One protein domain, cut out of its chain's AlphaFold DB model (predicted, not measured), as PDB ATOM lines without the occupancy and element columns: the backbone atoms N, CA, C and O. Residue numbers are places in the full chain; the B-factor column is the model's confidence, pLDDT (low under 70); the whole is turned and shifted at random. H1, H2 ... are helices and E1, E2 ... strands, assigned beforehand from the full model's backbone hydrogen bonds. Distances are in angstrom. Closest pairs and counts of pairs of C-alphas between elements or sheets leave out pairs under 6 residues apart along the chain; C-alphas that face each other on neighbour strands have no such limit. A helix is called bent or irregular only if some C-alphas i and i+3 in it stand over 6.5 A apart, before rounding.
ATOM      1  N   ARG A  38     136.283 119.959 169.181       83.69
ATOM      2  CA  ARG A  38     134.830 119.794 169.262       83.69
ATOM      3  C   ARG A  38     134.164 120.369 168.017       83.69
ATOM      4  O   ARG A  38     133.981 121.579 167.883       83.69
ATOM      5  N   GLY A  39     133.798 119.482 167.095       71.94
ATOM      6  CA  GLY A  39     133.156 119.849 165.834       71.94
ATOM      7  C   GLY A  39     131.843 120.611 166.039       71.94
ATOM      8  O   GLY A  39     131.569 121.549 165.289       71.94
ATOM      9  N   GLU A  40     131.068 120.269 167.077       72.00
ATOM     10  CA  GLU A  40     129.826 120.974 167.423       72.00
ATOM     11  C   GLU A  40     130.021 122.449 167.811       72.00
ATOM     12  O   GLU A  40     129.113 123.248 167.605       72.00
ATOM     13  N   GLU A  41     131.192 122.822 168.326       74.06
ATOM     14  CA  GLU A  41     131.514 124.200 168.722       74.06
ATOM     15  C   GLU A  41     132.237 124.951 167.596       74.06
ATOM     16  O   GLU A  41     132.077 126.159 167.435       74.06
ATOM     17  N   LEU A  42     132.968 124.221 166.748       72.50
ATOM     18  CA  LEU A  42     133.653 124.769 165.581       72.50
ATOM     19  C   LEU A  42     132.671 125.221 164.485       72.50
ATOM     20  O   LEU A  42     132.807 126.307 163.920       72.50
ATOM     21  N   MET A  43     131.686 124.382 164.152       71.88
ATOM     22  CA  MET A  43     130.822 124.594 162.983       71.88
ATOM     23  C   MET A  43     129.911 125.831 163.062       71.88
ATOM     24  O   MET A  43     129.792 126.526 162.046       71.88
ATOM     25  N   PRO A  44     129.277 126.158 164.205       73.56
ATOM     26  CA  PRO A  44     128.463 127.364 164.334       73.56
ATOM     27  C   PRO A  44     129.277 128.648 164.165       73.56
ATOM     28  O   PRO A  44     128.825 129.561 163.473       73.56
ATOM     29  N   GLU A  45     130.486 128.705 164.731       73.50
ATOM     30  CA  GLU A  45     131.393 129.850 164.592       73.50
ATOM     31  C   GLU A  45     131.845 130.038 163.141       73.50
ATOM     32  O   GLU A  45     131.788 131.149 162.604       73.50
ATOM     33  N   LEU A  46     132.226 128.955 162.453       74.50
ATOM     34  CA  LEU A  46     132.590 129.020 161.035       74.50
ATOM     35  C   LEU A  46     131.411 129.478 160.161       74.50
ATOM     36  O   LEU A  46     131.587 130.346 159.305       74.50
ATOM     37  N   LEU A  47     130.203 128.952 160.396       74.19
ATOM     38  CA  LEU A  47     129.005 129.336 159.644       74.19
ATOM     39  C   LEU A  47     128.607 130.793 159.903       74.19
ATOM     40  O   LEU A  47     128.321 131.529 158.957       74.19
ATOM     41  N   HIS A  48     128.613 131.225 161.167       72.19
ATOM     42  CA  HIS A  48     128.326 132.608 161.539       72.19
ATOM     43  C   HIS A  48     129.258 133.564 160.797       72.19
ATOM     44  O   HIS A  48     128.812 134.529 160.178       72.19
ATOM     45  N   ASN A  49     130.555 133.268 160.804       70.50
ATOM     46  CA  ASN A  49     131.543 134.101 160.142       70.50
ATOM     47  C   ASN A  49     131.435 134.043 158.609       70.50
ATOM     48  O   ASN A  49     131.586 135.083 157.964       70.50
ATOM     49  N   ALA A  50     131.071 132.897 158.023       72.06
ATOM     50  CA  ALA A  50     130.834 132.761 156.584       72.06
ATOM     51  C   ALA A  50     129.697 133.667 156.074       72.06
ATOM     52  O   ALA A  50     129.827 134.269 155.008       72.06
ATOM     53  N   ILE A  51     128.621 133.845 156.855       74.06
ATOM     54  CA  ILE A  51     127.499 134.743 156.508       74.06
ATOM     55  C   ILE A  51     127.977 136.193 156.325       74.06
ATOM     56  O   ILE A  51     127.491 136.917 155.452       74.06
ATOM     57  N   TRP A  52     128.949 136.627 157.131       72.56
ATOM     58  CA  TRP A  52     129.465 137.997 157.116       72.56
ATOM     59  C   TRP A  52     130.760 138.163 156.319       72.56
ATOM     60  O   TRP A  52     131.178 139.305 156.098       72.56
ATOM     61  N   ALA A  53     131.366 137.069 155.851       69.62
ATOM     62  CA  ALA A  53     132.680 137.053 155.213       69.62
ATOM     63  C   ALA A  53     132.752 138.033 154.037       69.62
ATOM     64  O   ALA A  53     133.566 138.954 154.048       69.62
ATOM     65  N   SER A  54     131.809 137.954 153.092       62.78
ATOM     66  CA  SER A  54     131.801 138.834 151.915       62.78
ATOM     67  C   SER A  54     131.559 140.311 152.260       62.78
ATOM     68  O   SER A  54     131.900 141.210 151.490       62.78
ATOM     69  N   ARG A  55     130.914 140.620 153.394       70.00
ATOM     70  CA  ARG A  55     130.730 142.008 153.857       70.00
ATOM     71  C   ARG A  55     132.009 142.546 154.496       70.00
ATOM     72  O   ARG A  55     132.355 143.693 154.229       70.00
ATOM     73  N   ARG A  56     132.677 141.731 155.312       71.69
ATOM     74  CA  ARG A  56     133.935 142.069 155.990       71.69
ATOM     75  C   ARG A  56     135.087 142.206 155.001       71.69
ATOM     76  O   ARG A  56     135.808 143.194 155.055       71.69
ATOM     77  N   GLU A  57     135.158 141.317 154.013       67.25
ATOM     78  CA  GLU A  57     136.137 141.379 152.926       67.25
ATOM     79  C   GLU A  57     136.032 142.692 152.138       67.25
ATOM     80  O   GLU A  57     137.026 143.395 151.968       67.25
ATOM     81  N   ARG A  58     134.811 143.114 151.773       69.38
ATOM     82  CA  ARG A  58     134.563 144.420 151.125       69.38
ATOM     83  C   ARG A  58     134.913 145.630 151.994       69.38
ATOM     84  O   ARG A  58     135.069 146.725 151.465       69.38
ATOM     85  N   ARG A  59     134.969 145.459 153.316       73.50
ATOM     86  CA  ARG A  59     135.325 146.506 154.286       73.50
ATOM     87  C   ARG A  59     136.777 146.417 154.749       73.50
ATOM     88  O   ARG A  59     137.186 147.247 155.550       73.50
ATOM     89  N   HIS A  60     137.540 145.440 154.251       68.19
ATOM     90  CA  HIS A  60     138.882 145.108 154.733       68.19
ATOM     91  C   HIS A  60     138.944 144.897 156.258       68.19
ATOM     92  O   HIS A  60     139.963 145.158 156.893       68.19
ATOM     93  N   GLU A  61     137.847 144.415 156.847       71.62
ATOM     94  CA  GLU A  61     137.761 144.092 158.267       71.62
ATOM     95  C   GLU A  61     138.115 142.612 158.476       71.62
ATOM     96  O   GLU A  61     137.615 141.749 157.748       71.62
ATOM     97  N   PRO A  62     138.954 142.281 159.467       68.38
ATOM     98  CA  PRO A  62     139.240 140.896 159.806       68.38
ATOM     99  C   PRO A  62     138.026 140.222 160.456       68.38
ATOM    100  O   PRO A  62     137.191 140.843 161.115       68.38
ATOM    101  N   THR A  63     137.963 138.908 160.315       72.81
ATOM    102  CA  THR A  63     136.991 138.041 160.970       72.81
ATOM    103  C   THR A  63     137.582 137.521 162.267       72.81
ATOM    104  O   THR A  63     138.522 136.740 162.235       72.81
ATOM    105  N   LEU A  64     137.040 137.932 163.409       69.25
ATOM    106  CA  LEU A  64     137.410 137.328 164.686       69.25
ATOM    107  C   LEU A  64     136.815 135.919 164.767       69.25
ATOM    108  O   LEU A  64     135.596 135.773 164.703       69.25
ATOM    109  N   LEU A  65     137.675 134.904 164.873       71.19
ATOM    110  CA  LEU A  65     137.255 133.525 165.106       71.19
ATOM    111  C   LEU A  65     137.489 133.175 166.577       71.19
ATOM    112  O   LEU A  65     138.633 133.137 167.035       71.19
ATOM    113  N   HIS A  66     136.407 132.905 167.302       72.12
ATOM    114  CA  HIS A  66     136.453 132.407 168.674       72.12
ATOM    115  C   HIS A  66     136.471 130.879 168.670       72.12
ATOM    116  O   HIS A  66     135.483 130.228 168.989       72.12
ATOM    117  N   LEU A  67     137.602 130.295 168.277       81.25
ATOM    118  CA  LEU A  67     137.735 128.838 168.198       81.25
ATOM    119  C   LEU A  67     138.099 128.203 169.540       81.25
ATOM    120  O   LEU A  67     138.033 126.985 169.649       81.25
ATOM    121  N   ALA A  68     138.439 128.997 170.561       77.62
ATOM    122  CA  ALA A  68     138.930 128.485 171.840       77.62
ATOM    123  C   ALA A  68     138.013 127.438 172.488       77.62
ATOM    124  O   ALA A  68     138.515 126.508 173.113       77.62
ATOM    125  N   ALA A  69     136.699 127.551 172.290       78.81
ATOM    126  CA  ALA A  69     135.719 126.584 172.773       78.81
ATOM    127  C   ALA A  69     135.915 125.197 172.108       78.81
ATOM    128  O   ALA A  69     136.037 124.173 172.785       78.81
ATOM    129  N   ALA A  70     136.139 125.172 170.788       82.75
ATOM    130  CA  ALA A  70     136.439 123.946 170.048       82.75
ATOM    131  C   ALA A  70     137.741 123.257 170.509       82.75
ATOM    132  O   ALA A  70     137.892 122.050 170.309       82.75
ATOM    133  N   TYR A  71     138.650 123.992 171.155       88.44
ATOM    134  CA  TYR A  71     139.864 123.486 171.802       88.44
ATOM    135  C   TYR A  71     139.650 123.241 173.310       88.44
ATOM    136  O   TYR A  71     140.419 123.719 174.148       88.44
ATOM    137  N   SER A  72     138.597 122.496 173.654       88.69
ATOM    138  CA  SER A  72     138.272 122.130 175.040       88.69
ATOM    139  C   SER A  72     139.321 121.194 175.658       88.69
ATOM    140  O   SER A  72     139.909 120.350 174.982       88.69
ATOM    141  N   SER A  91     166.090 121.037 179.572       95.12
ATOM    142  CA  SER A  91     166.424 122.462 179.600       95.12
ATOM    143  C   SER A  91     165.290 123.289 180.216       95.12
ATOM    144  O   SER A  91     164.134 122.857 180.174       95.12
ATOM    145  N   PRO A  92     165.596 124.470 180.778       96.75
ATOM    146  CA  PRO A  92     164.583 125.425 181.222       96.75
ATOM    147  C   PRO A  92     163.660 125.853 180.076       96.75
ATOM    148  O   PRO A  92     164.112 125.987 178.936       96.75
ATOM    149  N   ILE A  93     162.386 126.108 180.379       97.19
ATOM    150  CA  ILE A  93     161.387 126.560 179.398       97.19
ATOM    151  C   ILE A  93     160.844 127.944 179.775       97.19
ATOM    152  O   ILE A  93     160.416 128.165 180.906       97.19
ATOM    153  N   LEU A  94     160.819 128.856 178.799       97.12
ATOM    154  CA  LEU A  94     160.079 130.116 178.867       97.12
ATOM    155  C   LEU A  94     158.750 129.957 178.120       97.12
ATOM    156  O   LEU A  94     158.732 129.802 176.898       97.12
ATOM    157  N   PHE A  95     157.639 130.023 178.846       97.25
ATOM    158  CA  PHE A  95     156.293 130.056 178.287       97.25
ATOM    159  C   PHE A  95     155.835 131.507 178.114       97.25
ATOM    160  O   PHE A  95     155.924 132.299 179.051       97.25
ATOM    161  N   LEU A  96     155.319 131.843 176.933       97.19
ATOM    162  CA  LEU A  96     154.785 133.166 176.592       97.19
ATOM    163  C   LEU A  96     153.364 132.986 176.063       97.19
ATOM    164  O   LEU A  96     153.202 132.316 175.048       97.19
ATOM    165  N   SER A  97     152.345 133.533 176.722       97.19
ATOM    166  CA  SER A  97     150.940 133.340 176.320       97.19
ATOM    167  C   SER A  97     150.114 134.624 176.375       97.19
ATOM    168  O   SER A  97     150.426 135.549 177.125       97.19
ATOM    169  N   GLY A  98     149.054 134.690 175.570       96.12
ATOM    170  CA  GLY A  98     148.095 135.793 175.579       96.12
ATOM    171  C   GLY A  98     146.818 135.410 176.320       96.12
ATOM    172  O   GLY A  98     146.216 134.382 176.021       96.12
ATOM    173  N   ASP A  99     146.369 136.241 177.261       95.94
ATOM    174  CA  ASP A  99     145.156 135.954 178.045       95.94
ATOM    175  C   ASP A  99     143.859 136.169 177.250       95.94
ATOM    176  O   ASP A  99     142.793 135.721 177.663       95.94
ATOM    177  N   ALA A 100     143.944 136.851 176.106       94.56
ATOM    178  CA  ALA A 100     142.839 137.083 175.183       94.56
ATOM    179  C   ALA A 100     142.998 136.274 173.880       94.56
ATOM    180  O   ALA A 100     142.528 136.707 172.826       94.56
ATOM    181  N   ASP A 101     143.692 135.132 173.935       93.38
ATOM    182  CA  ASP A 101     143.816 134.177 172.832       93.38
ATOM    183  C   ASP A 101     142.435 133.620 172.455       93.38
ATOM    184  O   ASP A 101     141.783 132.933 173.239       93.38
ATOM    185  N   ALA A 102     141.969 133.959 171.251       90.69
ATOM    186  CA  ALA A 102     140.679 133.496 170.748       90.69
ATOM    187  C   ALA A 102     140.782 132.175 169.972       90.69
ATOM    188  O   ALA A 102     139.746 131.587 169.656       90.69
ATOM    189  N   LEU A 103     141.998 131.702 169.660       89.38
ATOM    190  CA  LEU A 103     142.187 130.442 168.949       89.38
ATOM    191  C   LEU A 103     142.069 129.263 169.905       89.38
ATOM    192  O   LEU A 103     141.316 128.342 169.623       89.38
ATOM    193  N   TRP A 104     142.808 129.292 171.013       92.56
ATOM    194  CA  TRP A 104     142.846 128.203 171.990       92.56
ATOM    195  C   TRP A 104     143.261 128.704 173.383       92.56
ATOM    196  O   TRP A 104     143.784 129.814 173.502       92.56
ATOM    197  N   PRO A 105     143.065 127.927 174.466       94.44
ATOM    198  CA  PRO A 105     143.354 128.398 175.824       94.44
ATOM    199  C   PRO A 105     144.863 128.357 176.157       94.44
ATOM    200  O   PRO A 105     145.308 127.600 177.023       94.44
ATOM    201  N   SER A 106     145.679 129.173 175.478       95.94
ATOM    202  CA  SER A 106     147.150 129.119 175.558       95.94
ATOM    203  C   SER A 106     147.711 129.397 176.954       95.94
ATOM    204  O   SER A 106     148.610 128.675 177.388       95.94
ATOM    205  N   THR A 107     147.175 130.368 177.707       96.88
ATOM    206  CA  THR A 107     147.609 130.619 179.098       96.88
ATOM    207  C   THR A 107     147.317 129.426 180.013       96.88
ATOM    208  O   THR A 107     148.179 129.034 180.804       96.88
ATOM    209  N   ALA A 108     146.146 128.794 179.886       95.94
ATOM    210  CA  ALA A 108     145.805 127.616 180.685       95.94
ATOM    211  C   ALA A 108     146.713 126.420 180.346       95.94
ATOM    212  O   ALA A 108     147.211 125.745 181.250       95.94
ATOM    213  N   MET A 109     146.983 126.205 179.053       97.56
ATOM    214  CA  MET A 109     147.896 125.167 178.569       97.56
ATOM    215  C   MET A 109     149.341 125.395 179.029       97.56
ATOM    216  O   MET A 109     149.980 124.468 179.527       97.56
ATOM    217  N   ALA A 110     149.851 126.624 178.930       97.56
ATOM    218  CA  ALA A 110     151.172 126.987 179.443       97.56
ATOM    219  C   ALA A 110     151.292 126.698 180.949       97.56
ATOM    220  O   ALA A 110     152.246 126.051 181.384       97.56
ATOM    221  N   GLY A 111     150.277 127.078 181.730       97.50
ATOM    222  CA  GLY A 111     150.228 126.784 183.159       97.50
ATOM    223  C   GLY A 111     150.189 125.281 183.462       97.50
ATOM    224  O   GLY A 111     150.844 124.829 184.399       97.50
ATOM    225  N   ALA A 112     149.459 124.480 182.678       97.06
ATOM    226  CA  ALA A 112     149.433 123.022 182.830       97.06
ATOM    227  C   ALA A 112     150.803 122.386 182.542       97.06
ATOM    228  O   ALA A 112     151.285 121.567 183.330       97.06
ATOM    229  N   ALA A 113     151.478 122.829 181.478       97.38
ATOM    230  CA  ALA A 113     152.830 122.394 181.141       97.38
ATOM    231  C   ALA A 113     153.840 122.746 182.245       97.38
ATOM    232  O   ALA A 113     154.621 121.890 182.669       97.38
ATOM    233  N   GLN A 114     153.788 123.976 182.763       97.56
ATOM    234  CA  GLN A 114     154.647 124.399 183.866       97.56
ATOM    235  C   GLN A 114     154.372 123.582 185.137       97.56
ATOM    236  O   GLN A 114     155.313 123.098 185.764       97.56
ATOM    237  N   ARG A 115     153.099 123.349 185.497       97.31
ATOM    238  CA  ARG A 115     152.727 122.509 186.652       97.31
ATOM    239  C   ARG A 115     153.277 121.090 186.538       97.31
ATOM    240  O   ARG A 115     153.811 120.586 187.520       97.31
ATOM    241  N   ALA A 116     153.212 120.468 185.360       96.94
ATOM    242  CA  ALA A 116     153.786 119.138 185.147       96.94
ATOM    243  C   ALA A 116     155.298 119.108 185.446       96.94
ATOM    244  O   ALA A 116     155.787 118.203 186.124       96.94
ATOM    245  N   ARG A 117     156.035 120.139 185.016       97.81
ATOM    246  CA  ARG A 117     157.477 120.268 185.283       97.81
ATOM    247  C   ARG A 117     157.791 120.593 186.745       97.81
ATOM    248  O   ARG A 117     158.813 120.134 187.260       97.81
ATOM    249  N   VAL A 118     156.924 121.350 187.425       97.75
ATOM    250  CA  VAL A 118     157.015 121.607 188.875       97.75
ATOM    251  C   VAL A 118     156.833 120.306 189.653       97.75
ATOM    252  O   VAL A 118     157.674 119.989 190.489       97.75
ATOM    253  N   THR A 119     155.800 119.519 189.339       97.50
ATOM    254  CA  THR A 119     155.558 118.208 189.962       97.50
ATOM    255  C   THR A 119     156.722 117.243 189.732       97.50
ATOM    256  O   THR A 119     157.086 116.496 190.636       97.50
ATOM    257  N   ALA A 120     157.359 117.293 188.559       97.06
ATOM    258  CA  ALA A 120     158.559 116.511 188.257       97.06
ATOM    259  C   ALA A 120     159.844 117.034 188.939       97.06
ATOM    260  O   ALA A 120     160.892 116.402 188.832       97.06
ATOM    261  N   GLY A 121     159.797 118.184 189.621       97.12
ATOM    262  CA  GLY A 121     160.939 118.755 190.342       97.12
ATOM    263  C   GLY A 121     162.009 119.406 189.459       97.12
ATOM    264  O   GLY A 121     163.103 119.686 189.948       97.12
ATOM    265  N   ILE A 122     161.719 119.671 188.179       96.06
ATOM    266  CA  ILE A 122     162.701 120.202 187.212       96.06
ATOM    267  C   ILE A 122     162.438 121.649 186.775       96.06
ATOM    268  O   ILE A 122     163.261 122.244 186.085       96.06
ATOM    269  N   ALA A 123     161.325 122.252 187.201       94.25
ATOM    270  CA  ALA A 123     160.904 123.586 186.761       94.25
ATOM    271  C   ALA A 123     161.623 124.769 187.434       94.25
ATOM    272  O   ALA A 123     161.168 125.903 187.326       94.25
ATOM    273  N   ARG A 124     162.732 124.547 188.157       93.38
ATOM    274  CA  ARG A 124     163.385 125.594 188.973       93.38
ATOM    275  C   ARG A 124     163.729 126.861 188.181       93.38
ATOM    276  O   ARG A 124     163.734 127.948 188.750       93.38
ATOM    277  N   ALA A 125     164.074 126.695 186.912       95.69
ATOM    278  CA  ALA A 125     164.486 127.768 186.019       95.69
ATOM    279  C   ALA A 125     163.440 128.078 184.934       95.69
ATOM    280  O   ALA A 125     163.707 128.882 184.046       95.69
ATOM    281  N   ASP A 126     162.269 127.440 184.982       97.75
ATOM    282  CA  ASP A 126     161.196 127.742 184.043       97.75
ATOM    283  C   ASP A 126     160.545 129.083 184.388       97.75
ATOM    284  O   ASP A 126     160.360 129.430 185.556       97.75
ATOM    285  N   GLU A 127     160.113 129.804 183.361       97.62
ATOM    286  CA  GLU A 127     159.361 131.047 183.503       97.62
ATOM    287  C   GLU A 127     158.066 130.966 182.692       97.62
ATOM    288  O   GLU A 127     158.059 130.450 181.577       97.62
ATOM    289  N   HIS A 128     156.967 131.516 183.212       97.38
ATOM    290  CA  HIS A 128     155.734 131.720 182.448       97.38
ATOM    291  C   HIS A 128     155.349 133.195 182.506       97.38
ATOM    292  O   HIS A 128     155.116 133.748 183.579       97.38
ATOM    293  N   ARG A 129     155.320 133.843 181.340       97.25
ATOM    294  CA  ARG A 129     154.792 135.193 181.151       97.25
ATOM    295  C   ARG A 129     153.479 135.094 180.395       97.25
ATOM    296  O   ARG A 129     153.422 134.506 179.317       97.25
ATOM    297  N   HIS A 130     152.442 135.679 180.969       97.25
ATOM    298  CA  HIS A 130     151.149 135.804 180.322       97.25
ATOM    299  C   HIS A 130     150.791 137.286 180.209       97.25
ATOM    300  O   HIS A 130     151.136 138.090 181.079       97.25
ATOM    301  N   TYR A 131     150.168 137.649 179.095       96.75
ATOM    302  CA  TYR A 131     149.961 139.037 178.714       96.75
ATOM    303  C   TYR A 131     148.468 139.359 178.642       96.75
ATOM    304  O   TYR A 131     147.775 138.873 177.735       96.75
ATOM    305  N   PRO A 132     147.963 140.220 179.545       95.56
ATOM    306  CA  PRO A 132     146.593 140.698 179.482       95.56
ATOM    307  C   PRO A 132     146.305 141.374 178.141       95.56
ATOM    308  O   PRO A 132     147.102 142.173 177.647       95.56
ATOM    309  N   ASN A 133     145.136 141.096 177.563       94.38
ATOM    310  CA  ASN A 133     144.673 141.677 176.296       94.38
ATOM    311  C   ASN A 133     145.539 141.356 175.059       94.38
ATOM    312  O   ASN A 133     145.328 141.968 174.007       94.38
ATOM    313  N   ALA A 134     146.488 140.422 175.150       93.88
ATOM    314  CA  ALA A 134     147.193 139.876 173.994       93.88
ATOM    315  C   ALA A 134     146.462 138.637 173.464       93.88
ATOM    316  O   ALA A 134     145.974 137.822 174.245       93.88
ATOM    317  N   GLY A 135     146.369 138.527 172.140       92.00
ATOM    318  CA  GLY A 135     145.768 137.379 171.464       92.00
ATOM    319  C   GLY A 135     146.771 136.273 171.163       92.00
ATOM    320  O   GLY A 135     147.880 136.259 171.689       92.00
ATOM    321  N   HIS A 136     146.393 135.389 170.243       92.69
ATOM    322  CA  HIS A 136     147.197 134.228 169.857       92.69
ATOM    323  C   HIS A 136     148.544 134.574 169.197       92.69
ATOM    324  O   HIS A 136     149.525 133.840 169.272       92.69
ATOM    325  N   LEU A 137     148.595 135.690 168.467       89.31
ATOM    326  CA  LEU A 137     149.718 136.016 167.591       89.31
ATOM    327  C   LEU A 137     150.724 136.944 168.277       89.31
ATOM    328  O   LEU A 137     150.949 138.046 167.788       89.31
ATOM    329  N   ILE A 138     151.339 136.517 169.385       90.31
ATOM    330  CA  ILE A 138     152.464 137.254 169.990       90.31
ATOM    331  C   ILE A 138     153.697 137.079 169.100       90.31
ATOM    332  O   ILE A 138     154.180 135.956 168.921       90.31
ATOM    333  N   ARG A 139     154.189 138.176 168.511       86.12
ATOM    334  CA  ARG A 139     155.312 138.164 167.563       86.12
ATOM    335  C   ARG A 139     156.605 138.743 168.144       86.12
ATOM    336  O   ARG A 139     156.756 138.919 169.348       86.12
ATOM    337  N   MET A 140     157.576 138.987 167.259       80.06
ATOM    338  CA  MET A 140     158.776 139.756 167.595       80.06
ATOM    339  C   MET A 140     158.394 141.189 168.001       80.06
ATOM    340  O   MET A 140     157.394 141.695 167.494       80.06
ATOM    341  N   PRO A 141     159.204 141.867 168.831       80.00
ATOM    342  CA  PRO A 141     159.010 143.278 169.146       80.00
ATOM    343  C   PRO A 141     158.837 144.160 167.905       80.00
ATOM    344  O   PRO A 141     159.488 143.946 166.878       80.00
ATOM    345  N   TYR A 142     158.020 145.203 168.056       77.62
ATOM    346  CA  TYR A 142     157.839 146.287 167.083       77.62
ATOM    347  C   TYR A 142     157.238 145.854 165.738       77.62
ATOM    348  O   TYR A 142     157.475 146.496 164.713       77.62
ATOM    349  N   GLN A 143     156.451 144.775 165.722       80.69
ATOM    350  CA  GLN A 143     155.649 144.425 164.553       80.69
ATOM    351  C   GLN A 143     154.366 145.273 164.501       80.69
ATOM    352  O   GLN A 143     153.945 145.839 165.512       80.69
ATOM    353  N   PRO A 144     153.719 145.407 163.328       78.81
ATOM    354  CA  PRO A 144     152.426 146.074 163.235       78.81
ATOM    355  C   PRO A 144     151.368 145.366 164.094       78.81
ATOM    356  O   PRO A 144     150.839 144.317 163.730       78.81
ATOM    357  N   THR A 145     151.007 145.970 165.223       79.69
ATOM    358  CA  THR A 145     150.073 145.361 166.186       79.69
ATOM    359  C   THR A 145     148.610 145.553 165.816       79.69
ATOM    360  O   THR A 145     147.730 144.931 166.405       79.69
ATOM    361  N   GLN A 146     148.347 146.369 164.793       70.62
ATOM    362  CA  GLN A 146     147.042 146.402 164.152       70.62
ATOM    363  C   GLN A 146     146.764 145.115 163.377       70.62
ATOM    364  O   GLN A 146     145.606 144.794 163.215       70.62
ATOM    365  N   ALA A 147     147.768 144.332 162.967       64.62
ATOM    366  CA  ALA A 147     147.564 143.059 162.276       64.62
ATOM    367  C   ALA A 147     147.458 141.885 163.272       64.62
ATOM    368  O   ALA A 147     148.304 140.985 163.314       64.62
ATOM    369  N   GLN A 148     146.388 141.860 164.073       67.88
ATOM    370  CA  GLN A 148     146.076 140.746 164.995       67.88
ATOM    371  C   GLN A 148     145.471 139.527 164.285       67.88
ATOM    372  O   GLN A 148     144.834 138.668 164.898       67.88
ATOM    373  N   TRP A 149     145.648 139.478 162.970       69.38
ATOM    374  CA  TRP A 149     145.061 138.505 162.081       69.38
ATOM    375  C   TRP A 149     146.069 137.976 161.075       69.38
ATOM    376  O   TRP A 149     147.061 138.632 160.753       69.38
ATOM    377  N   THR A 150     145.786 136.788 160.553       68.81
ATOM    378  CA  THR A 150     146.434 136.236 159.361       68.81
ATOM    379  C   THR A 150     145.358 135.754 158.401       68.81
ATOM    380  O   THR A 150     144.317 135.281 158.848       68.81
ATOM    381  N   SER A 151     145.558 135.932 157.095       67.94
ATOM    382  CA  SER A 151     144.583 135.513 156.070       67.94
ATOM    383  C   SER A 151     143.141 135.982 156.347       67.94
ATOM    384  O   SER A 151     142.184 135.249 156.127       67.94
ATOM    385  N   GLY A 152     142.985 137.199 156.886       65.94
ATOM    386  CA  GLY A 152     141.682 137.784 157.225       65.94
ATOM    387  C   GLY A 152     141.033 137.261 158.513       65.94
ATOM    388  O   GLY A 152     139.910 137.660 158.802       65.94
ATOM    389  N   ILE A 153     141.711 136.424 159.302       71.62
ATOM    390  CA  ILE A 153     141.205 135.857 160.561       71.62
ATOM    391  C   ILE A 153     141.934 136.481 161.748       71.62
ATOM    392  O   ILE A 153     143.144 136.306 161.862       71.62
ATOM    393  N   ALA A 154     141.217 137.175 162.632       81.31
ATOM    394  CA  ALA A 154     141.729 137.668 163.907       81.31
ATOM    395  C   ALA A 154     141.670 136.586 164.989       81.31
ATOM    396  O   ALA A 154     140.698 135.836 165.070       81.31
ATOM    397  N   PHE A 155     142.694 136.552 165.844       86.06
ATOM    398  CA  PHE A 155     142.861 135.537 166.893       86.06
ATOM    399  C   PHE A 155     142.888 136.141 168.306       86.06
ATOM    400  O   PHE A 155     143.594 135.669 169.202       86.06
ATOM    401  N   GLY A 156     142.105 137.204 168.494       89.62
ATOM    402  CA  GLY A 156     141.882 137.853 169.783       89.62
ATOM    403  C   GLY A 156     142.912 138.913 170.172       89.62
ATOM    404  O   GLY A 156     143.857 139.213 169.438       89.62
ATOM    405  N   GLY A 157     142.698 139.493 171.354       91.19
ATOM    406  CA  GLY A 157     143.476 140.603 171.898       91.19
ATOM    407  C   GLY A 157     143.098 141.987 171.364       91.19
ATOM    408  O   GLY A 157     142.111 142.170 170.660       91.19
ATOM    409  N   THR A 158     143.904 142.981 171.748       91.44
ATOM    410  CA  THR A 158     143.801 144.379 171.292       91.44
ATOM    411  C   THR A 158     145.152 144.873 170.770       91.44
ATOM    412  O   THR A 158     146.179 144.393 171.261       91.44
ATOM    413  N   PRO A 159     145.213 145.842 169.836       90.50
ATOM    414  CA  PRO A 159     146.491 146.322 169.306       90.50
ATOM    415  C   PRO A 159     147.457 146.841 170.381       90.50
ATOM    416  O   PRO A 159     148.661 146.609 170.294       90.50
ATOM    417  N   ALA A 160     146.939 147.508 171.418       92.31
ATOM    418  CA  ALA A 160     147.746 147.991 172.540       92.31
ATOM    419  C   ALA A 160     148.251 146.842 173.428       92.31
ATOM    420  O   ALA A 160     149.422 146.828 173.802       92.31
ATOM    421  N   GLY A 161     147.391 145.856 173.720       93.19
ATOM    422  CA  GLY A 161     147.777 144.661 174.474       93.19
ATOM    423  C   GLY A 161     148.845 143.845 173.750       93.19
ATOM    424  O   GLY A 161     149.839 143.455 174.354       93.19
ATOM    425  N   LEU A 162     148.695 143.669 172.434       91.75
ATOM    426  CA  LEU A 162     149.693 142.987 171.616       91.75
ATOM    427  C   LEU A 162     151.012 143.770 171.547       91.75
ATOM    428  O   LEU A 162     152.066 143.163 171.669       91.75
ATOM    429  N   ALA A 163     150.978 145.103 171.429       91.81
ATOM    430  CA  ALA A 163     152.196 145.922 171.415       91.81
ATOM    431  C   ALA A 163     152.996 145.797 172.718       91.81
ATOM    432  O   ALA A 163     154.216 145.638 172.686       91.81
ATOM    433  N   ALA A 164     152.304 145.843 173.858       93.06
ATOM    434  CA  ALA A 164     152.925 145.651 175.163       93.06
ATOM    435  C   ALA A 164     153.500 144.234 175.310       93.06
ATOM    436  O   ALA A 164     154.634 144.079 175.764       93.06
ATOM    437  N   ALA A 165     152.744 143.220 174.877       94.06
ATOM    438  CA  ALA A 165     153.178 141.829 174.911       94.06
ATOM    439  C   ALA A 165     154.420 141.591 174.050       94.06
ATOM    440  O   ALA A 165     155.386 141.029 174.542       94.06
ATOM    441  N   GLU A 166     154.435 142.051 172.798       92.06
ATOM    442  CA  GLU A 166     155.573 141.876 171.887       92.06
ATOM    443  C   GLU A 166     156.840 142.564 172.412       92.06
ATOM    444  O   GLU A 166     157.924 141.983 172.345       92.06
ATOM    445  N   ALA A 167     156.712 143.779 172.959       91.94
ATOM    446  CA  ALA A 167     157.838 144.514 173.528       91.94
ATOM    447  C   ALA A 167     158.463 143.779 174.727       91.94
ATOM    448  O   ALA A 167     159.681 143.585 174.755       91.94
ATOM    449  N   ASP A 168     157.645 143.338 175.689       94.56
ATOM    450  CA  ASP A 168     158.137 142.603 176.857       94.56
ATOM    451  C   ASP A 168     158.625 141.200 176.472       94.56
ATOM    452  O   ASP A 168     159.758 140.843 176.787       94.56
ATOM    453  N   ALA A 169     157.840 140.424 175.719       93.94
ATOM    454  CA  ALA A 169     158.163 139.051 175.326       93.94
ATOM    455  C   ALA A 169     159.529 138.937 174.642       93.94
ATOM    456  O   ALA A 169     160.296 138.014 174.937       93.94
ATOM    457  N   GLY A 170     159.880 139.886 173.768       91.44
ATOM    458  CA  GLY A 170     161.207 139.913 173.155       91.44
ATOM    459  C   GLY A 170     162.326 140.168 174.165       91.44
ATOM    460  O   GLY A 170     163.327 139.451 174.155       91.44
ATOM    461  N   GLN A 171     162.150 141.132 175.075       93.19
ATOM    462  CA  GLN A 171     163.123 141.389 176.142       93.19
ATOM    463  C   GLN A 171     163.274 140.180 177.074       93.19
ATOM    464  O   GLN A 171     164.398 139.787 177.392       93.19
ATOM    465  N   GLN A 172     162.165 139.549 177.471       94.69
ATOM    466  CA  GLN A 172     162.186 138.367 178.331       94.69
ATOM    467  C   GLN A 172     162.834 137.171 177.640       94.69
ATOM    468  O   GLN A 172     163.612 136.463 178.273       94.69
ATOM    469  N   THR A 173     162.593 136.981 176.342       93.62
ATOM    470  CA  THR A 173     163.243 135.923 175.558       93.62
ATOM    471  C   THR A 173     164.755 136.113 175.524       93.62
ATOM    472  O   THR A 173     165.497 135.182 175.829       93.62
ATOM    473  N   LEU A 174     165.236 137.325 175.231       93.12
ATOM    474  CA  LEU A 174     166.671 137.622 175.227       93.12
ATOM    475  C   LEU A 174     167.302 137.443 176.614       93.12
ATOM    476  O   LEU A 174     168.356 136.817 176.723       93.12
ATOM    477  N   ARG A 175     166.643 137.931 177.677       94.75
ATOM    478  CA  ARG A 175     167.090 137.736 179.066       94.75
ATOM    479  C   ARG A 175     167.188 136.251 179.409       94.75
ATOM    480  O   ARG A 175     168.210 135.811 179.924       94.75
ATOM    481  N   PHE A 176     166.146 135.485 179.098       95.44
ATOM    482  CA  PHE A 176     166.079 134.060 179.385       95.44
ATOM    483  C   PHE A 176     167.182 133.282 178.665       95.44
ATOM    484  O   PHE A 176     167.864 132.468 179.284       95.44
ATOM    485  N   LEU A 177     167.409 133.570 177.380       94.50
ATOM    486  CA  LEU A 177     168.494 132.959 176.614       94.50
ATOM    487  C   LEU A 177     169.864 133.338 177.186       94.50
ATOM    488  O   LEU A 177     170.696 132.457 177.387       94.50
ATOM    489  N   ALA A 178     170.096 134.611 177.515       94.50
ATOM    490  CA  ALA A 178     171.358 135.060 178.104       94.50
ATOM    491  C   ALA A 178     171.663 134.358 179.441       94.50
ATOM    492  O   ALA A 178     172.799 133.947 179.673       94.50
ATOM    493  N   SER A 179     170.654 134.163 180.296       94.19
ATOM    494  CA  SER A 179     170.810 133.488 181.591       94.19
ATOM    495  C   SER A 179     171.081 131.983 181.487       94.19
ATOM    496  O   SER A 179     171.705 131.431 182.391       94.19
ATOM    497  N   HIS A 180     170.641 131.320 180.413       93.75
ATOM    498  CA  HIS A 180     170.692 129.853 180.302       93.75
ATOM    499  C   HIS A 180     171.647 129.325 179.227       93.75
ATOM    500  O   HIS A 180     172.015 128.153 179.270       93.75
TER     501      HIS A 180
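What this domain is: This is residues 38 to 72 and 91 to 180 of the 196 residues of an uncharacterized protein of Nocardioidaceae bacterium (UniProt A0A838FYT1). A narrow parallel sheet of two strands, E1 and E2, is sandwiched between helices H2 and H3, while the kinked helix H1 stands off at one end of the long axis. Residues 59 to 72 run back from H1 between it and the rest, and a short pairing of residues 63 to 64 with residues 153 to 154 ties them to the long unnamed stretch 132 to 158. The printed part has 125 residues with three named helices and two named strands, in the order H1, E1, H2, E2, H3, and its class is mostly helix. The outline is flat, with spans of 50 by 34 by 19 A; the whole is only just loose, close to compact, with a radius of gyration of the C-alphas of 16.6 A.

How they stand to each other: H1, residues 39 to 58, is apart from H2, residues 106 to 119, from E2, residues 127 to 131, and from H3, residues 159 to 180. E1, residues 94 to 98, and E2 are parallel neighbours, 15 degrees between their directions; N 95 and O 127 are 2.8 A apart and N 131 and O 97 are 2.9 A apart, both within hydrogen-bond range. E1, H2 and E2 form a strand-helix-strand unit, two parallel neighbour strands with a helix between them in the chain, and its crossover is right-handed. The closest C-alphas of E1 and H2 are those of Ser 97 and Thr 107, 5.1 A apart. Those of E2 and H3 are Tyr 131 and Ala 165, 5.7 A apart. H2 and H3 are apart. In H2 and H3 every O i to N i+4 pair is within hydrogen-bond range; in H1 11 of 16 are.

Where its parts are: H1 begins at C-alpha 39, (133.156, 119.849, 165.834), and measures 28.7 A. It has a kink of 49 degrees near residue 52 and is irregular, with C-alphas 51 and 54 7.5 A apart. E1 measures 13.7 A, from C-alpha 94 at (160.079, 130.116, 178.867). H2 measures 19.9 A and E2 13.2 A. H3, the longest helix with 22 residues, measures 31.3 A and ends at C-alpha 180, (170.692, 129.853, 180.302).

The domain as a whole: The two C-alphas farthest apart, those of Arg 58 and Gly 121, are 53.8 A apart. Residues 73 to 90 are not printed, and C-alphas 72 and 91 are 28.5 A apart across this cut, which lies in the link from H1 to E1. Of the links that are printed whole, E1 to H2 and H2 to E2 are short, and E2 to H3, with 27 residues, is long. The mean pLDDT of the printed part is 86.2; 13 residues are under 70, among them residues 147 to 152.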